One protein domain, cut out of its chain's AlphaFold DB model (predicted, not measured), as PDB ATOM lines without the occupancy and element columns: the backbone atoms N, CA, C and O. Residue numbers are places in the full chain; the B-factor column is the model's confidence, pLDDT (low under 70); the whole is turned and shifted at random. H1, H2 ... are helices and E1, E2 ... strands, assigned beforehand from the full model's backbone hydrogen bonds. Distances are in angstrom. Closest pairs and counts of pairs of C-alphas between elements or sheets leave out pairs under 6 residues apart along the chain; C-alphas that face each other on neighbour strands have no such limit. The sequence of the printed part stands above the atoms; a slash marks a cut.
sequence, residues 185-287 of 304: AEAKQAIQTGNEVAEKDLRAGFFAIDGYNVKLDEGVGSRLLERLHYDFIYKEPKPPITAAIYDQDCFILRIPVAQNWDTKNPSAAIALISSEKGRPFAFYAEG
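This is residues 185 to 287 of the 304 residues of an uncharacterized protein of Blastopirellula marina (UniProt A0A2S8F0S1). A strongly twisted sheet of five strands, E1, E4, E5, E6 and E7, forms the middle of the model, with helix H1 packed on one face. Over the opposite face lie helix H3 and the small two-stranded sheet E2 E3, which is partly face to face with the large sheet as a small sandwich, its strands crossed to those of the large sheet; H2 packs on H3, and the short H4 lies near the end of E5. The printed part has 103 residues with four named helices and seven named strands, in the order H1 E1 H2 E2 E3 H3 H4 E4 E5 E6 E7, and its class is mixed, helices and strands. The large sheet runs E1 - E4 - E5 - E6 - E7, all antiparallel. The whole is compact and rounded, with a radius of gyration of the C-alphas of 12.6 A and spans of 36 by 28 by 22 A.

In the large sheet E4, residues 241 to 246, E5, residues 250 to 256, E6, residues 268 to 274, and E7, residues 280 to 286, form a meander, each strand the antiparallel neighbour of the one before. Within hydrogen-bond range are N 244 and O 252 at 2.9 A between E4 and E5, N 253 and O 271 at 2.9 A between E5 and E6, and N 270 and O 284 at 2.9 A between E6 and E7. E1, residues 195 to 197, is an edge strand beside E4, with N 197 and O 241 at 2.8 A; E7 is the other edge strand. From edge to edge the strands' lines turn by 110 degrees. H1, residues 185 to 192, is on this sheet, and its closest C-alphas to E4 are those of Ile 191 and Ala 244, 5.6 A apart. H3, residues 220 to 227, is on the opposite face at a height over the sheet of 9.4 A; it lies over E6 and runs along the strands, at 19 degrees to E6 on the local plane. E2, residues 206 to 209, and E3, residues 212 to 215, form an antiparallel hairpin, with N 209 and O 212 at 3.0 A. Their sheet and the large one make a sandwich, two sheets face to face, with strands at 85 degrees; the closest C-alphas of E2 and E4 are those of Ile 209 and Ala 244, 6.9 A apart. H2, residues 199 to 204, touches H3 at a steep tilt of 53 degrees, opposite ways, closest at the C-alphas of Arg 203 and Ser 222, 4.5 A apart. H4, residues 230 to 233, is not on the large sheet; its closest C-alpha pair with E5 is Tyr 230 and Pro 256, 7.0 A. Every O i to N i+4 pair is within hydrogen-bond range in H2 and H3, 3 of 4 are in H1, and H4 is too short for such a pair.

E5 and E6 measure 19.4 A and 19.2 A from first to last C-alpha, E4 16.7 A and E7 16.5 A. H1 measures 11.1 A, H3 10.5 A, E2 10.4 A and E3 9.6 A. H1 begins at C-alpha 185 at (20.940, 1.214, -43.384), E5 begins at C-alpha 250 at (16.142, -12.738, -43.959), and E7 ends at C-alpha 286 at (30.830, -1.542, -43.500).

The two C-alphas farthest apart, those of Asp 262 and Glu 276, are 36.4 A apart. The printed part has no cut. The link from E5 to E6, with 11 residues, is long, and that from H4 to E4, with 7, is short. The mean pLDDT of the printed part is 92.7; residues 260 to 263, in the long link, are under 70.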
ATOM      1  N   ALA A 185      21.149   0.521 -44.651       97.44
ATOM      2  CA  ALA A 185      20.940   1.214 -43.384       97.44
ATOM      3  C   ALA A 185      20.174   0.344 -42.376       97.44
ATOM      4  O   ALA A 185      20.602   0.225 -41.230       97.44
ATOM      5  N   GLU A 186      19.093  -0.313 -42.808       98.06
ATOM      6  CA  GLU A 186      18.312  -1.231 -41.966       98.06
ATOM      7  C   GLU A 186      19.152  -2.431 -41.526       98.06
ATOM      8  O   GLU A 186      19.124  -2.812 -40.358       98.06
ATOM      9  N   ALA A 187      19.973  -2.984 -42.423       98.00
ATOM     10  CA  ALA A 187      20.862  -4.091 -42.094       98.00
ATOM     11  C   ALA A 187      21.932  -3.696 -41.067       98.00
ATOM     12  O   ALA A 187      22.176  -4.425 -40.103       98.00
ATOM     13  N   LYS A 188      22.535  -2.512 -41.233       97.38
ATOM     14  CA  LYS A 188      23.482  -1.940 -40.263       97.38
ATOM     15  C   LYS A 188      22.825  -1.622 -38.926       97.38
ATOM     16  O   LYS A 188      23.477  -1.736 -37.897       97.38
ATOM     17  N   GLN A 189      21.560  -1.222 -38.914       97.62
ATOM     18  CA  GLN A 189      20.835  -0.990 -37.671       97.62
ATOM     19  C   GLN A 189      20.520  -2.311 -36.960       97.62
ATOM     20  O   GLN A 189      20.792  -2.440 -35.771       97.62
ATOM     21  N   ALA A 190      20.007  -3.307 -37.685       97.00
ATOM     22  CA  ALA A 190      19.656  -4.613 -37.131       97.00
ATOM     23  C   ALA A 190      20.863  -5.325 -36.503       97.00
ATOM     24  O   ALA A 190      20.737  -5.970 -35.464       97.00
ATOM     25  N   ILE A 191      22.054  -5.174 -37.093       96.94
ATOM     26  CA  ILE A 191      23.253  -5.838 -36.584       96.94
ATOM     27  C   ILE A 191      23.806  -5.226 -35.290       96.94
ATOM     28  O   ILE A 191      24.524  -5.908 -34.560       96.94
ATOM     29  N   GLN A 192      23.471  -3.970 -34.965       95.94
ATOM     30  CA  GLN A 192      23.919  -3.327 -33.718       95.94
ATOM     31  C   GLN A 192      23.392  -4.041 -32.472       95.94
ATOM     32  O   GLN A 192      24.033  -4.004 -31.425       95.94
ATOM     33  N   THR A 193      22.241  -4.702 -32.590       94.56
ATOM     34  CA  THR A 193      21.631  -5.518 -31.535       94.56
ATOM     35  C   THR A 193      21.703  -7.011 -31.858       94.56
ATOM     36  O   THR A 193      20.960  -7.795 -31.277       94.56
ATOM     37  N   GLY A 194      22.545  -7.401 -32.822       95.69
ATOM     38  CA  GLY A 194      22.702  -8.784 -33.258       95.69
ATOM     39  C   GLY A 194      23.385  -9.656 -32.206       95.69
ATOM     40  O   GLY A 194      24.187  -9.183 -31.399       95.69
ATOM     41  N   ASN A 195      23.093 -10.952 -32.252       97.44
ATOM     42  CA  ASN A 195      23.725 -11.947 -31.395       97.44
ATOM     43  C   ASN A 195      25.077 -12.372 -31.973       97.44
ATOM     44  O   ASN A 195      25.261 -12.408 -33.192       97.44
ATOM     45  N   GLU A 196      26.015 -12.728 -31.102       97.50
ATOM     46  CA  GLU A 196      27.289 -13.308 -31.519       97.50
ATOM     47  C   GLU A 196      27.088 -14.736 -32.049       97.50
ATOM     48  O   GLU A 196      26.387 -15.549 -31.444       97.50
ATOM     49  N   VAL A 197      27.716 -15.042 -33.183       97.69
ATOM     50  CA  VAL A 197      27.714 -16.365 -33.811       97.69
ATOM     51  C   VAL A 197      29.101 -16.970 -33.667       97.69
ATOM     52  O   VAL A 197      30.092 -16.399 -34.123       97.69
ATOM     53  N   ALA A 198      29.180 -18.157 -33.069       97.25
ATOM     54  CA  ALA A 198      30.451 -18.850 -32.941       97.25
ATOM     55  C   ALA A 198      30.989 -19.254 -34.324       97.25
ATOM     56  O   ALA A 198      30.277 -19.837 -35.143       97.25
ATOM     57  N   GLU A 199      32.281 -19.020 -34.562       96.75
ATOM     58  CA  GLU A 199      32.941 -19.345 -35.835       96.75
ATOM     59  C   GLU A 199      32.734 -20.816 -36.241       96.75
ATOM     60  O   GLU A 199      32.425 -21.112 -37.395       96.75
ATOM     61  N   LYS A 200      32.847 -21.741 -35.278       97.50
ATOM     62  CA  LYS A 200      32.640 -23.184 -35.490       97.50
ATOM     63  C   LYS A 200      31.237 -23.516 -36.019       97.50
ATOM     64  O   LYS A 200      31.104 -24.402 -36.858       97.50
ATOM     65  N   ASP A 201      30.224 -22.784 -35.562       98.00
ATOM     66  CA  ASP A 201      28.816 -23.015 -35.881       98.00
ATOM     67  C   ASP A 201      28.528 -22.462 -37.286       98.00
ATOM     68  O   ASP A 201      27.970 -23.154 -38.143       98.00
ATOM     69  N   LEU A 202      29.050 -21.264 -37.588       97.50
ATOM     70  CA  LEU A 202      29.016 -20.715 -38.943       97.50
ATOM     71  C   LEU A 202      29.736 -21.631 -39.942       97.50
ATOM     72  O   LEU A 202      29.192 -21.917 -41.007       97.50
ATOM     73  N   ARG A 203      30.929 -22.137 -39.606       97.38
ATOM     74  CA  ARG A 203      31.699 -23.047 -40.467       97.38
ATOM     75  C   ARG A 203      30.942 -24.342 -40.756       97.38
ATOM     76  O   ARG A 203      30.945 -24.792 -41.902       97.38
ATOM     77  N   ALA A 204      30.285 -24.899 -39.738       97.69
ATOM     78  CA  ALA A 204      29.422 -26.068 -39.867       97.69
ATOM     79  C   ALA A 204      28.155 -25.788 -40.697       97.69
ATOM     80  O   ALA A 204      27.533 -26.726 -41.186       97.69
ATOM     81  N   GLY A 205      27.784 -24.516 -40.878       97.50
ATOM     82  CA  GLY A 205      26.581 -24.099 -41.593       97.50
ATOM     83  C   GLY A 205      25.313 -24.159 -40.742       97.50
ATOM     84  O   GLY A 205      24.218 -24.145 -41.297       97.50
ATOM     85  N   PHE A 206      25.435 -24.225 -39.414       97.12
ATOM     86  CA  PHE A 206      24.302 -24.323 -38.494       97.12
ATOM     87  C   PHE A 206      24.539 -23.459 -37.262       97.12
ATOM     88  O   PHE A 206      25.492 -23.699 -36.529       97.12
ATOM     89  N   PHE A 207      23.660 -22.497 -37.000       96.88
ATOM     90  CA  PHE A 207      23.727 -21.640 -35.811       96.88
ATOM     91  C   PHE A 207      22.326 -21.206 -35.369       96.88
ATOM     92  O   PHE A 207      21.367 -21.335 -36.127       96.88
ATOM     93  N   ALA A 208      22.195 -20.703 -34.140       95.94
ATOM     94  CA  ALA A 208      20.925 -20.234 -33.591       95.94
ATOM     95  C   ALA A 208      20.957 -18.726 -33.315       95.94
ATOM     96  O   ALA A 208      21.951 -18.214 -32.806       95.94
ATOM     97  N   ILE A 209      19.868 -18.022 -33.632       95.62
ATOM     98  CA  ILE A 209      19.693 -16.582 -33.375       95.62
ATOM     99  C   ILE A 209      18.262 -16.366 -32.910       95.62
ATOM    100  O   ILE A 209      17.341 -16.817 -33.580       95.62
ATOM    101  N   ASP A 210      18.061 -15.704 -31.769       92.88
ATOM    102  CA  ASP A 210      16.729 -15.358 -31.244       92.88
ATOM    103  C   ASP A 210      15.734 -16.540 -31.203       92.88
ATOM    104  O   ASP A 210      14.536 -16.386 -31.431       92.88
ATOM    105  N   GLY A 211      16.235 -17.750 -30.930       93.00
ATOM    106  CA  GLY A 211      15.434 -18.981 -30.890       93.00
ATOM    107  C   GLY A 211      15.160 -19.632 -32.253       93.00
ATOM    108  O   GLY A 211      14.550 -20.700 -32.296       93.00
ATOM    109  N   TYR A 212      15.636 -19.049 -33.352       94.81
ATOM    110  CA  TYR A 212      15.564 -19.626 -34.693       94.81
ATOM    111  C   TYR A 212      16.824 -20.427 -35.000       94.81
ATOM    112  O   TYR A 212      17.940 -19.939 -34.827       94.81
ATOM    113  N   ASN A 213      16.643 -21.645 -35.508       95.19
ATOM    114  CA  ASN A 213      17.736 -22.453 -36.035       95.19
ATOM    115  C   ASN A 213      17.968 -22.091 -37.500       95.19
ATOM    116  O   ASN A 213      17.105 -22.320 -38.348       95.19
ATOM    117  N   VAL A 214      19.143 -21.550 -37.792       95.50
ATOM    118  CA  VAL A 214      19.570 -21.196 -39.140       95.50
ATOM    119  C   VAL A 214      20.374 -22.345 -39.721       95.50
ATOM    120  O   VAL A 214      21.365 -22.784 -39.135       95.50
ATOM    121  N   LYS A 215      19.957 -22.815 -40.897       97.44
ATOM    122  CA  LYS A 215      20.703 -23.772 -41.709       97.44
ATOM    123  C   LYS A 215      21.164 -23.077 -42.982       97.44
ATOM    124  O   LYS A 215      20.344 -22.684 -43.807       97.44
ATOM    125  N   LEU A 216      22.471 -22.939 -43.136       97.00
ATOM    126  CA  LEU A 216      23.072 -22.508 -44.389       97.00
ATOM    127  C   LEU A 216      23.135 -23.675 -45.373       97.00
ATOM    128  O   LEU A 216      23.167 -24.843 -44.975       97.00
ATOM    129  N   ASP A 217      23.176 -23.355 -46.662       95.75
ATOM    130  CA  ASP A 217      23.482 -24.370 -47.664       95.75
ATOM    131  C   ASP A 217      24.938 -24.844 -47.525       95.75
ATOM    132  O   ASP A 217      25.795 -24.166 -46.941       95.75
ATOM    133  N   GLU A 218      25.215 -26.032 -48.053       94.56
ATOM    134  CA  GLU A 218      26.494 -26.708 -47.887       94.56
ATOM    135  C   GLU A 218      27.671 -25.815 -48.313       94.56
ATOM    136  O   GLU A 218      27.711 -25.245 -49.405       94.56
ATOM    137  N   GLY A 219      28.639 -25.661 -47.408       94.62
ATOM    138  CA  GLY A 219      29.863 -24.900 -47.647       94.62
ATOM    139  C   GLY A 219      29.718 -23.376 -47.629       94.62
ATOM    140  O   GLY A 219      30.748 -22.706 -47.617       94.62
ATOM    141  N   VAL A 220      28.508 -22.801 -47.569       96.25
ATOM    142  CA  VAL A 220      28.308 -21.335 -47.570       96.25
ATOM    143  C   VAL A 220      29.083 -20.670 -46.431       96.25
ATOM    144  O   VAL A 220      29.878 -19.768 -46.680       96.25
ATOM    145  N   GLY A 221      28.903 -21.136 -45.193       96.75
ATOM    146  CA  GLY A 221      29.569 -20.546 -44.029       96.75
ATOM    147  C   GLY A 221      31.094 -20.686 -44.065       96.75
ATOM    148  O   GLY A 221      31.812 -19.720 -43.817       96.75
ATOM    149  N   SER A 222      31.598 -21.854 -44.475       96.12
ATOM    150  CA  SER A 222      33.039 -22.080 -44.661       96.12
ATOM    151  C   SER A 222      33.636 -21.179 -45.750       96.12
ATOM    152  O   SER A 222      34.665 -20.545 -45.517       96.12
ATOM    153  N   ARG A 223      32.976 -21.058 -46.913       95.62
ATOM    154  CA  ARG A 223      33.428 -20.193 -48.017       95.62
ATOM    155  C   ARG A 223      33.385 -18.713 -47.635       95.62
ATOM    156  O   ARG A 223      34.290 -17.980 -48.023       95.62
ATOM    157  N   LEU A 224      32.379 -18.275 -46.870       96.00
ATOM    158  CA  LEU A 224      32.314 -16.910 -46.337       96.00
ATOM    159  C   LEU A 224      33.548 -16.597 -45.482       96.00
ATOM    160  O   LEU A 224      34.228 -15.611 -45.746       96.00
ATOM    161  N   LEU A 225      33.872 -17.453 -44.510       95.69
ATOM    162  CA  LEU A 225      35.034 -17.268 -43.632       95.69
ATOM    163  C   LEU A 225      36.362 -17.267 -44.407       95.69
ATOM    164  O   LEU A 225      37.217 -16.410 -44.174       95.69
ATOM    165  N   GLU A 226      36.519 -18.191 -45.357       93.56
ATOM    166  CA  GLU A 226      37.724 -18.326 -46.182       93.56
ATOM    167  C   GLU A 226      37.933 -17.115 -47.101       93.56
ATOM    168  O   GLU A 226      38.999 -16.496 -47.093       93.56
ATOM    169  N   ARG A 227      36.910 -16.743 -47.883       93.06
ATOM    170  CA  ARG A 227      36.991 -15.660 -48.879       93.06
ATOM    171  C   ARG A 227      37.049 -14.273 -48.257       93.06
ATOM    172  O   ARG A 227      37.524 -13.343 -48.905       93.06
ATOM    173  N   LEU A 228      36.583 -14.130 -47.021       92.94
ATOM    174  CA  LEU A 228      36.740 -12.912 -46.229       92.94
ATOM    175  C   LEU A 228      38.031 -12.913 -45.396       92.94
ATOM    176  O   LEU A 228      38.288 -11.950 -44.679       92.94
ATOM    177  N   HIS A 229      38.857 -13.961 -45.516       91.44
ATOM    178  CA  HIS A 229      40.149 -14.110 -44.841       91.44
ATOM    179  C   HIS A 229      40.080 -13.963 -43.312       91.44
ATOM    180  O   HIS A 229      41.055 -13.544 -42.682       91.44
ATOM    181  N   TYR A 230      38.946 -14.333 -42.709       89.75
ATOM    182  CA  TYR A 230      38.694 -14.139 -41.281       89.75
ATOM    183  C   TYR A 230      39.742 -14.854 -40.408       89.75
ATOM    184  O   TYR A 230      40.280 -14.270 -39.469       89.75
ATOM    185  N   ASP A 231      40.114 -16.083 -40.777       85.94
ATOM    186  CA  ASP A 231      41.089 -16.890 -40.026       85.94
ATOM    187  C   ASP A 231      42.540 -16.487 -40.245       85.94
ATOM    188  O   ASP A 231      43.395 -16.747 -39.403       85.94
ATOM    189  N   PHE A 232      42.834 -15.904 -41.404       83.31
ATOM    190  CA  PHE A 232      44.209 -15.643 -41.801       83.31
ATOM    191  C   PHE A 232      44.740 -14.351 -41.185       83.31
ATOM    192  O   PHE A 232      45.922 -14.264 -40.856       83.31
ATOM    193  N   ILE A 233      43.881 -13.335 -41.046       78.56
ATOM    194  CA  ILE A 233      44.348 -11.983 -40.733       78.56
ATOM    195  C   ILE A 233      44.239 -11.652 -39.241       78.56
ATOM    196  O   ILE A 233      45.114 -10.971 -38.700       78.56
ATOM    197  N   TYR A 234      43.207 -12.134 -38.547       76.31
ATOM    198  CA  TYR A 234      43.024 -11.818 -37.132       76.31
ATOM    199  C   TYR A 234      43.824 -12.769 -36.233       76.31
ATOM    200  O   TYR A 234      43.564 -13.969 -36.172       76.31
ATOM    201  N   LYS A 235      44.789 -12.206 -35.494       77.62
ATOM    202  CA  LYS A 235      45.381 -12.854 -34.313       77.62
ATOM    203  C   LYS A 235      44.442 -12.654 -33.121       77.62
ATOM    204  O   LYS A 235      43.814 -11.606 -33.024       77.62
ATOM    205  N   GLU A 236      44.368 -13.639 -32.230       80.88
ATOM    206  CA  GLU A 236      43.468 -13.609 -31.069       80.88
ATOM    207  C   GLU A 236      43.664 -12.353 -30.186       80.88
ATOM    208  O   GLU A 236      44.815 -11.979 -29.925       80.88
ATOM    209  N   PRO A 237      42.577 -11.727 -29.680       84.69
ATOM    210  CA  PRO A 237      41.173 -12.114 -29.865       84.69
ATOM    211  C   PRO A 237      40.601 -11.661 -31.220       84.69
ATOM    212  O   PRO A 237      40.755 -10.500 -31.611       84.69
ATOM    213  N   LYS A 238      39.907 -12.561 -31.930       89.38
ATOM    214  CA  LYS A 238      39.206 -12.201 -33.175       89.38
ATOM    215  C   LYS A 238      37.986 -11.305 -32.882       89.38
ATOM    216  O   LYS A 238      37.292 -11.532 -31.891       89.38
ATOM    217  N   PRO A 239      37.683 -10.300 -33.728       92.00
ATOM    218  CA  PRO A 239      36.444  -9.536 -33.601       92.00
ATOM    219  C   PRO A 239      35.223 -10.450 -33.815       92.00
ATOM    220  O   PRO A 239      35.279 -11.335 -34.677       92.00
ATOM    221  N   PRO A 240      34.121 -10.243 -33.073       95.25
ATOM    222  CA  PRO A 240      32.985 -11.154 -33.093       95.25
ATOM    223  C   PRO A 240      32.269 -11.134 -34.447       95.25
ATOM    224  O   PRO A 240      32.117 -10.084 -35.082       95.25
ATOM    225  N   ILE A 241      31.802 -12.307 -34.864       97.19
ATOM    226  CA  ILE A 241      30.830 -12.453 -35.947       97.19
ATOM    227  C   ILE A 241      29.463 -12.236 -35.319       97.19
ATOM    228  O   ILE A 241      29.134 -12.880 -34.326       97.19
ATOM    229  N   THR A 242      28.668 -11.339 -35.882       97.88
ATOM    230  CA  THR A 242      27.330 -11.054 -35.362       97.88
ATOM    231  C   THR A 242      26.278 -11.362 -36.402       97.88
ATOM    232  O   THR A 242      26.541 -11.341 -37.608       97.88
ATOM    233  N   ALA A 243      25.072 -11.669 -35.939       98.19
ATOM    234  CA  ALA A 243      23.954 -11.924 -36.817       98.19
ATOM    235  C   ALA A 243      22.620 -11.470 -36.219       98.19
ATOM    236  O   ALA A 243      22.432 -11.455 -35.002       98.19
ATOM    237  N   ALA A 244      21.696 -11.099 -37.097       97.88
ATOM    238  CA  ALA A 244      20.359 -10.636 -36.754       97.88
ATOM    239  C   ALA A 244      19.320 -11.221 -37.718       97.88
ATOM    240  O   ALA A 244      19.649 -11.635 -38.834       97.88
ATOM    241  N   ILE A 245      18.061 -11.234 -37.290       97.25
ATOM    242  CA  ILE A 245      16.920 -11.635 -38.117       97.25
ATOM    243  C   ILE A 245      16.165 -10.382 -38.546       97.25
ATOM    244  O   ILE A 245      15.878  -9.511 -37.729       97.25
ATOM    245  N   TYR A 246      15.822 -10.313 -39.826       97.31
ATOM    246  CA  TYR A 246      15.004  -9.260 -40.406       97.31
ATOM    247  C   TYR A 246      13.733  -9.876 -40.988       97.31
ATOM    248  O   TYR A 246      13.818 -10.791 -41.806       97.31
ATOM    249  N   ASP A 247      12.571  -9.412 -40.519       94.94
ATOM    250  CA  ASP A 247      11.234  -9.866 -40.939       94.94
ATOM    251  C   ASP A 247      11.035 -11.395 -40.989       94.94
ATOM    252  O   ASP A 247      10.248 -11.910 -41.776       94.94
ATOM    253  N   GLN A 248      11.722 -12.137 -40.113       92.25
ATOM    254  CA  GLN A 248      11.654 -13.604 -39.971       92.25
ATOM    255  C   GLN A 248      12.183 -14.428 -41.156       92.25
ATOM    256  O   GLN A 248      12.424 -15.621 -40.979       92.25
ATOM    257  N   ASP A 249      12.396 -13.835 -42.332       94.38
ATOM    258  CA  ASP A 249      12.762 -14.565 -43.547       94.38
ATOM    259  C   ASP A 249      14.147 -14.207 -44.125       94.38
ATOM    260  O   ASP A 249      14.641 -14.913 -45.017       94.38
ATOM    261  N   CYS A 250      14.809 -13.188 -43.572       97.38
ATOM    262  CA  CYS A 250      16.142 -12.738 -43.959       97.38
ATOM    263  C   CYS A 250      17.100 -12.757 -42.763       97.38
ATOM    264  O   CYS A 250      16.903 -12.060 -41.767       97.38
ATOM    265  N   PHE A 251      18.196 -13.503 -42.883       97.44
ATOM    266  CA  PHE A 251      19.297 -13.469 -41.926       97.44
ATOM    267  C   PHE A 251      20.345 -12.457 -42.369       97.44
ATOM    268  O   PHE A 251      20.801 -12.470 -43.510       97.44
ATOM    269  N   ILE A 252      20.747 -11.589 -41.452       98.19
ATOM    270  CA  ILE A 252      21.793 -10.597 -41.669       98.19
ATOM    271  C   ILE A 252      23.017 -11.076 -40.911       98.19
ATOM    272  O   ILE A 252      22.970 -11.192 -39.692       98.19
ATOM    273  N   LEU A 253      24.098 -11.366 -41.624       98.19
ATOM    274  CA  LEU A 253      25.337 -11.875 -41.048       98.19
ATOM    275  C   LEU A 253      26.459 -10.870 -41.289       98.19
ATOM    276  O   LEU A 253      26.787 -10.574 -42.436       98.19
ATOM    277  N   ARG A 254      27.073 -10.365 -40.221       97.62
ATOM    278  CA  ARG A 254      28.219  -9.457 -40.289       97.62
ATOM    279  C   ARG A 254      29.491 -10.202 -39.936       97.62
ATOM    280  O   ARG A 254      29.651 -10.700 -38.824       97.62
ATOM    281  N   ILE A 255      30.419 -10.213 -40.881       96.94
ATOM    282  CA  ILE A 255      31.721 -10.858 -40.743       96.94
ATOM    283  C   ILE A 255      32.789  -9.765 -40.831       96.94
ATOM    284  O   ILE A 255      32.901  -9.114 -41.875       96.94
ATOM    285  N   PRO A 256      33.562  -9.529 -39.757       95.31
ATOM    286  CA  PRO A 256      34.682  -8.596 -39.788       95.31
ATOM    287  C   PRO A 256      35.707  -8.968 -40.863       95.31
ATOM    288  O   PRO A 256      36.038 -10.139 -41.047       95.31
ATOM    289  N   VAL A 257      36.236  -7.960 -41.551       92.44
ATOM    290  CA  VAL A 257      37.246  -8.094 -42.600       92.44
ATOM    291  C   VAL A 257      38.405  -7.164 -42.283       92.44
ATOM    292  O   VAL A 257      38.246  -5.950 -42.138       92.44
ATOM    293  N   ALA A 258      39.604  -7.724 -42.216       80.81
ATOM    294  CA  ALA A 258      40.800  -6.953 -41.939       80.81
ATOM    295  C   ALA A 258      41.324  -6.309 -43.228       80.81
ATOM    296  O   ALA A 258      42.212  -6.837 -43.891       80.81
ATOM    297  N   GLN A 259      40.744  -5.168 -43.595       72.12
ATOM    298  CA  GLN A 259      41.218  -4.382 -44.738       72.12
ATOM    299  C   GLN A 259      42.147  -3.237 -44.316       72.12
ATOM    300  O   GLN A 259      43.060  -2.891 -45.058       72.12
ATOM    301  N   ASN A 260      41.971  -2.715 -43.099       65.81
ATOM    302  CA  ASN A 260      42.856  -1.741 -42.473       65.81
ATOM    303  C   ASN A 260      43.318  -2.274 -41.112       65.81
ATOM    304  O   ASN A 260      42.532  -2.857 -40.369       65.81
ATOM    305  N   TRP A 261      44.596  -2.075 -40.773       63.44
ATOM    306  CA  TRP A 261      45.169  -2.500 -39.483       63.44
ATOM    307  C   TRP A 261      44.619  -1.721 -38.273       63.44
ATOM    308  O   TRP A 261      45.035  -1.981 -37.143       63.44
ATOM    309  N   ASP A 262      43.704  -0.769 -38.487       67.06
ATOM    310  CA  ASP A 262      42.998  -0.098 -37.401       67.06
ATOM    311  C   ASP A 262      41.953  -1.041 -36.794       67.06
ATOM    312  O   ASP A 262      40.867  -1.272 -37.321       67.06
ATOM    313  N   THR A 263      42.322  -1.615 -35.654       62.59
ATOM    314  CA  THR A 263      41.533  -2.606 -34.919       62.59
ATOM    315  C   THR A 263      40.326  -2.013 -34.201       62.59
ATOM    316  O   THR A 263      39.483  -2.777 -33.735       62.59
ATOM    317  N   LYS A 264      40.210  -0.681 -34.092       71.88
ATOM    318  CA  LYS A 264      39.121  -0.064 -33.319       71.88
ATOM    319  C   LYS A 264      37.770  -0.144 -34.023       71.88
ATOM    320  O   LYS A 264      36.764  -0.278 -33.340       71.88
ATOM    321  N   ASN A 265      37.757  -0.086 -35.353       77.50
ATOM    322  CA  ASN A 265      36.544  -0.145 -36.169       77.50
ATOM    323  C   ASN A 265      36.800  -1.036 -37.392       77.50
ATOM    324  O   ASN A 265      37.024  -0.516 -38.487       77.50
ATOM    325  N   PRO A 266      36.835  -2.371 -37.224       85.81
ATOM    326  CA  PRO A 266      37.102  -3.253 -38.345       85.81
ATOM    327  C   PRO A 266      35.990  -3.108 -39.383       85.81
ATOM    328  O   PRO A 266      34.806  -3.245 -39.052       85.81
ATOM    329  N   SER A 267      36.384  -2.874 -40.636       93.12
ATOM    330  CA  SER A 267      35.499  -3.027 -41.788       93.12
ATOM    331  C   SER A 267      34.824  -4.397 -41.739       93.12
ATOM    332  O   SER A 267      35.364  -5.351 -41.176       93.12
ATOM    333  N   ALA A 268      33.642  -4.522 -42.326       95.31
ATOM    334  CA  ALA A 268      32.925  -5.789 -42.332       95.31
ATOM    335  C   ALA A 268      32.169  -6.001 -43.637       95.31
ATOM    336  O   ALA A 268      31.698  -5.057 -44.276       95.31
ATOM    337  N   ALA A 269      32.032  -7.271 -44.000       96.31
ATOM    338  CA  ALA A 269      31.071  -7.708 -44.990       96.31
ATOM    339  C   ALA A 269      29.758  -8.025 -44.272       96.31
ATOM    340  O   ALA A 269      29.751  -8.770 -43.289       96.31
ATOM    341  N   ILE A 270      28.652  -7.481 -44.768       97.44
ATOM    342  CA  ILE A 270      27.313  -7.803 -44.278       97.44
ATOM    343  C   ILE A 270      26.619  -8.620 -45.364       97.44
ATOM    344  O   ILE A 270      26.291  -8.093 -46.423       97.44
ATOM    345  N   ALA A 271      26.425  -9.912 -45.124       97.44
ATOM    346  CA  ALA A 271      25.726 -10.813 -46.028       97.44
ATOM    347  C   ALA A 271      24.239 -10.882 -45.659       97.44
ATOM    348  O   ALA A 271      23.896 -11.144 -44.506       97.44
ATOM    349  N   LEU A 272      23.365 -10.689 -46.647       97.75
ATOM    350  CA  LEU A 272      21.936 -10.958 -46.524       97.75
ATOM    351  C   LEU A 272      21.652 -12.363 -47.040       97.75
ATOM    352  O   LEU A 272      21.914 -12.661 -48.208       97.75
ATOM    353  N   ILE A 273      21.138 -13.220 -46.170       97.31
ATOM    354  CA  ILE A 273      20.979 -14.650 -46.398       97.31
ATOM    355  C   ILE A 273      19.497 -15.002 -46.339       97.31
ATOM    356  O   ILE A 273      18.802 -14.680 -45.380       97.31
ATOM    357  N   SER A 274      19.008 -15.698 -47.361       96.31
ATOM    358  CA  SER A 274      17.637 -16.212 -47.371       96.31
ATOM    359  C   SER A 274      17.480 -17.298 -46.316       96.31
ATOM    360  O   SER A 274      18.247 -18.261 -46.313       96.31
ATOM    361  N   SER A 275      16.458 -17.175 -45.472       95.06
ATOM    362  CA  SER A 275      16.145 -18.197 -44.470       95.06
ATOM    363  C   SER A 275      15.749 -19.543 -45.074       95.06
ATOM    364  O   SER A 275      16.147 -20.587 -44.569       95.06
ATOM    365  N   GLU A 276      15.017 -19.512 -46.186       94.25
ATOM    366  CA  GLU A 276      14.557 -20.696 -46.909       94.25
ATOM    367  C   GLU A 276      15.718 -21.436 -47.584       94.25
ATOM    368  O   GLU A 276      15.824 -22.657 -47.494       94.25
ATOM    369  N   LYS A 277      16.595 -20.695 -48.277       93.81
ATOM    370  CA  LYS A 277      17.655 -21.291 -49.106       93.81
ATOM    371  C   LYS A 277      19.002 -21.413 -48.398       93.81
ATOM    372  O   LYS A 277      19.894 -22.059 -48.938       93.81
ATOM    373  N   GLY A 278      19.194 -20.750 -47.258       95.75
ATOM    374  CA  GLY A 278      20.472 -20.725 -46.542       95.75
ATOM    375  C   GLY A 278      21.622 -20.106 -47.350       95.75
ATOM    376  O   GLY A 278      22.782 -20.462 -47.146       95.75
ATOM    377  N   ARG A 279      21.314 -19.223 -48.311       94.50
ATOM    378  CA  ARG A 279      22.269 -18.664 -49.286       94.50
ATOM    379  C   ARG A 279      22.302 -17.137 -49.252       94.50
ATOM    380  O   ARG A 279      21.242 -16.536 -49.071       94.50
ATOM    381  N   PRO A 280      23.462 -16.494 -49.475       96.19
ATOM    382  CA  PRO A 280      23.528 -15.043 -49.593       96.19
ATOM    383  C   PRO A 280      22.934 -14.559 -50.921       96.19
ATOM    384  O   PRO A 280      23.358 -15.021 -51.978       96.19
ATOM    385  N   PHE A 281      21.981 -13.629 -50.879       95.88
ATOM    386  CA  PHE A 281      21.418 -12.971 -52.071       95.88
ATOM    387  C   PHE A 281      21.925 -11.537 -52.260       95.88
ATOM    388  O   PHE A 281      21.715 -10.943 -53.320       95.88
ATOM    389  N   ALA A 282      22.572 -10.968 -51.241       96.31
ATOM    390  CA  ALA A 282      23.174  -9.648 -51.309       96.31
ATOM    391  C   ALA A 282      24.307  -9.477 -50.294       96.31
ATOM    392  O   ALA A 282      24.349 -10.147 -49.262       96.31
ATOM    393  N   PHE A 283      25.199  -8.538 -50.591       96.56
ATOM    394  CA  PHE A 283      26.314  -8.127 -49.756       96.56
ATOM    395  C   PHE A 283      26.347  -6.603 -49.627       96.56
ATOM    396  O   PHE A 283      26.259  -5.877 -50.624       96.56
ATOM    397  N   TYR A 284      26.526  -6.127 -48.401       96.50
ATOM    398  CA  TYR A 284      26.801  -4.732 -48.075       96.50
ATOM    399  C   TYR A 284      28.182  -4.570 -47.451       96.50
ATOM    400  O   TYR A 284      28.789  -5.530 -46.974       96.50
ATOM    401  N   ALA A 285      28.675  -3.333 -47.482       94.69
ATOM    402  CA  ALA A 285      29.947  -2.954 -46.894       94.69
ATOM    403  C   ALA A 285      29.753  -2.148 -45.615       94.69
ATOM    404  O   ALA A 285      28.928  -1.237 -45.540       94.69
ATOM    405  N   GLU A 286      30.591  -2.422 -44.630       94.06
ATOM    406  CA  GLU A 286      30.830  -1.542 -43.500       94.06
ATOM    407  C   GLU A 286      32.293  -1.100 -43.512       94.06
ATOM    408  O   GLU A 286      33.191  -1.919 -43.726       94.06
ATOM    409  N   GLY A 287      32.529   0.196 -43.298       92.38
ATOM    410  CA  GLY A 287      33.856   0.794 -43.428       92.38
ATOM    411  C   GLY A 287      34.376   0.727 -44.865       92.38
ATOM    412  O   GLY A 287      33.627   0.933 -45.819       92.38
TER     413      GLY A 287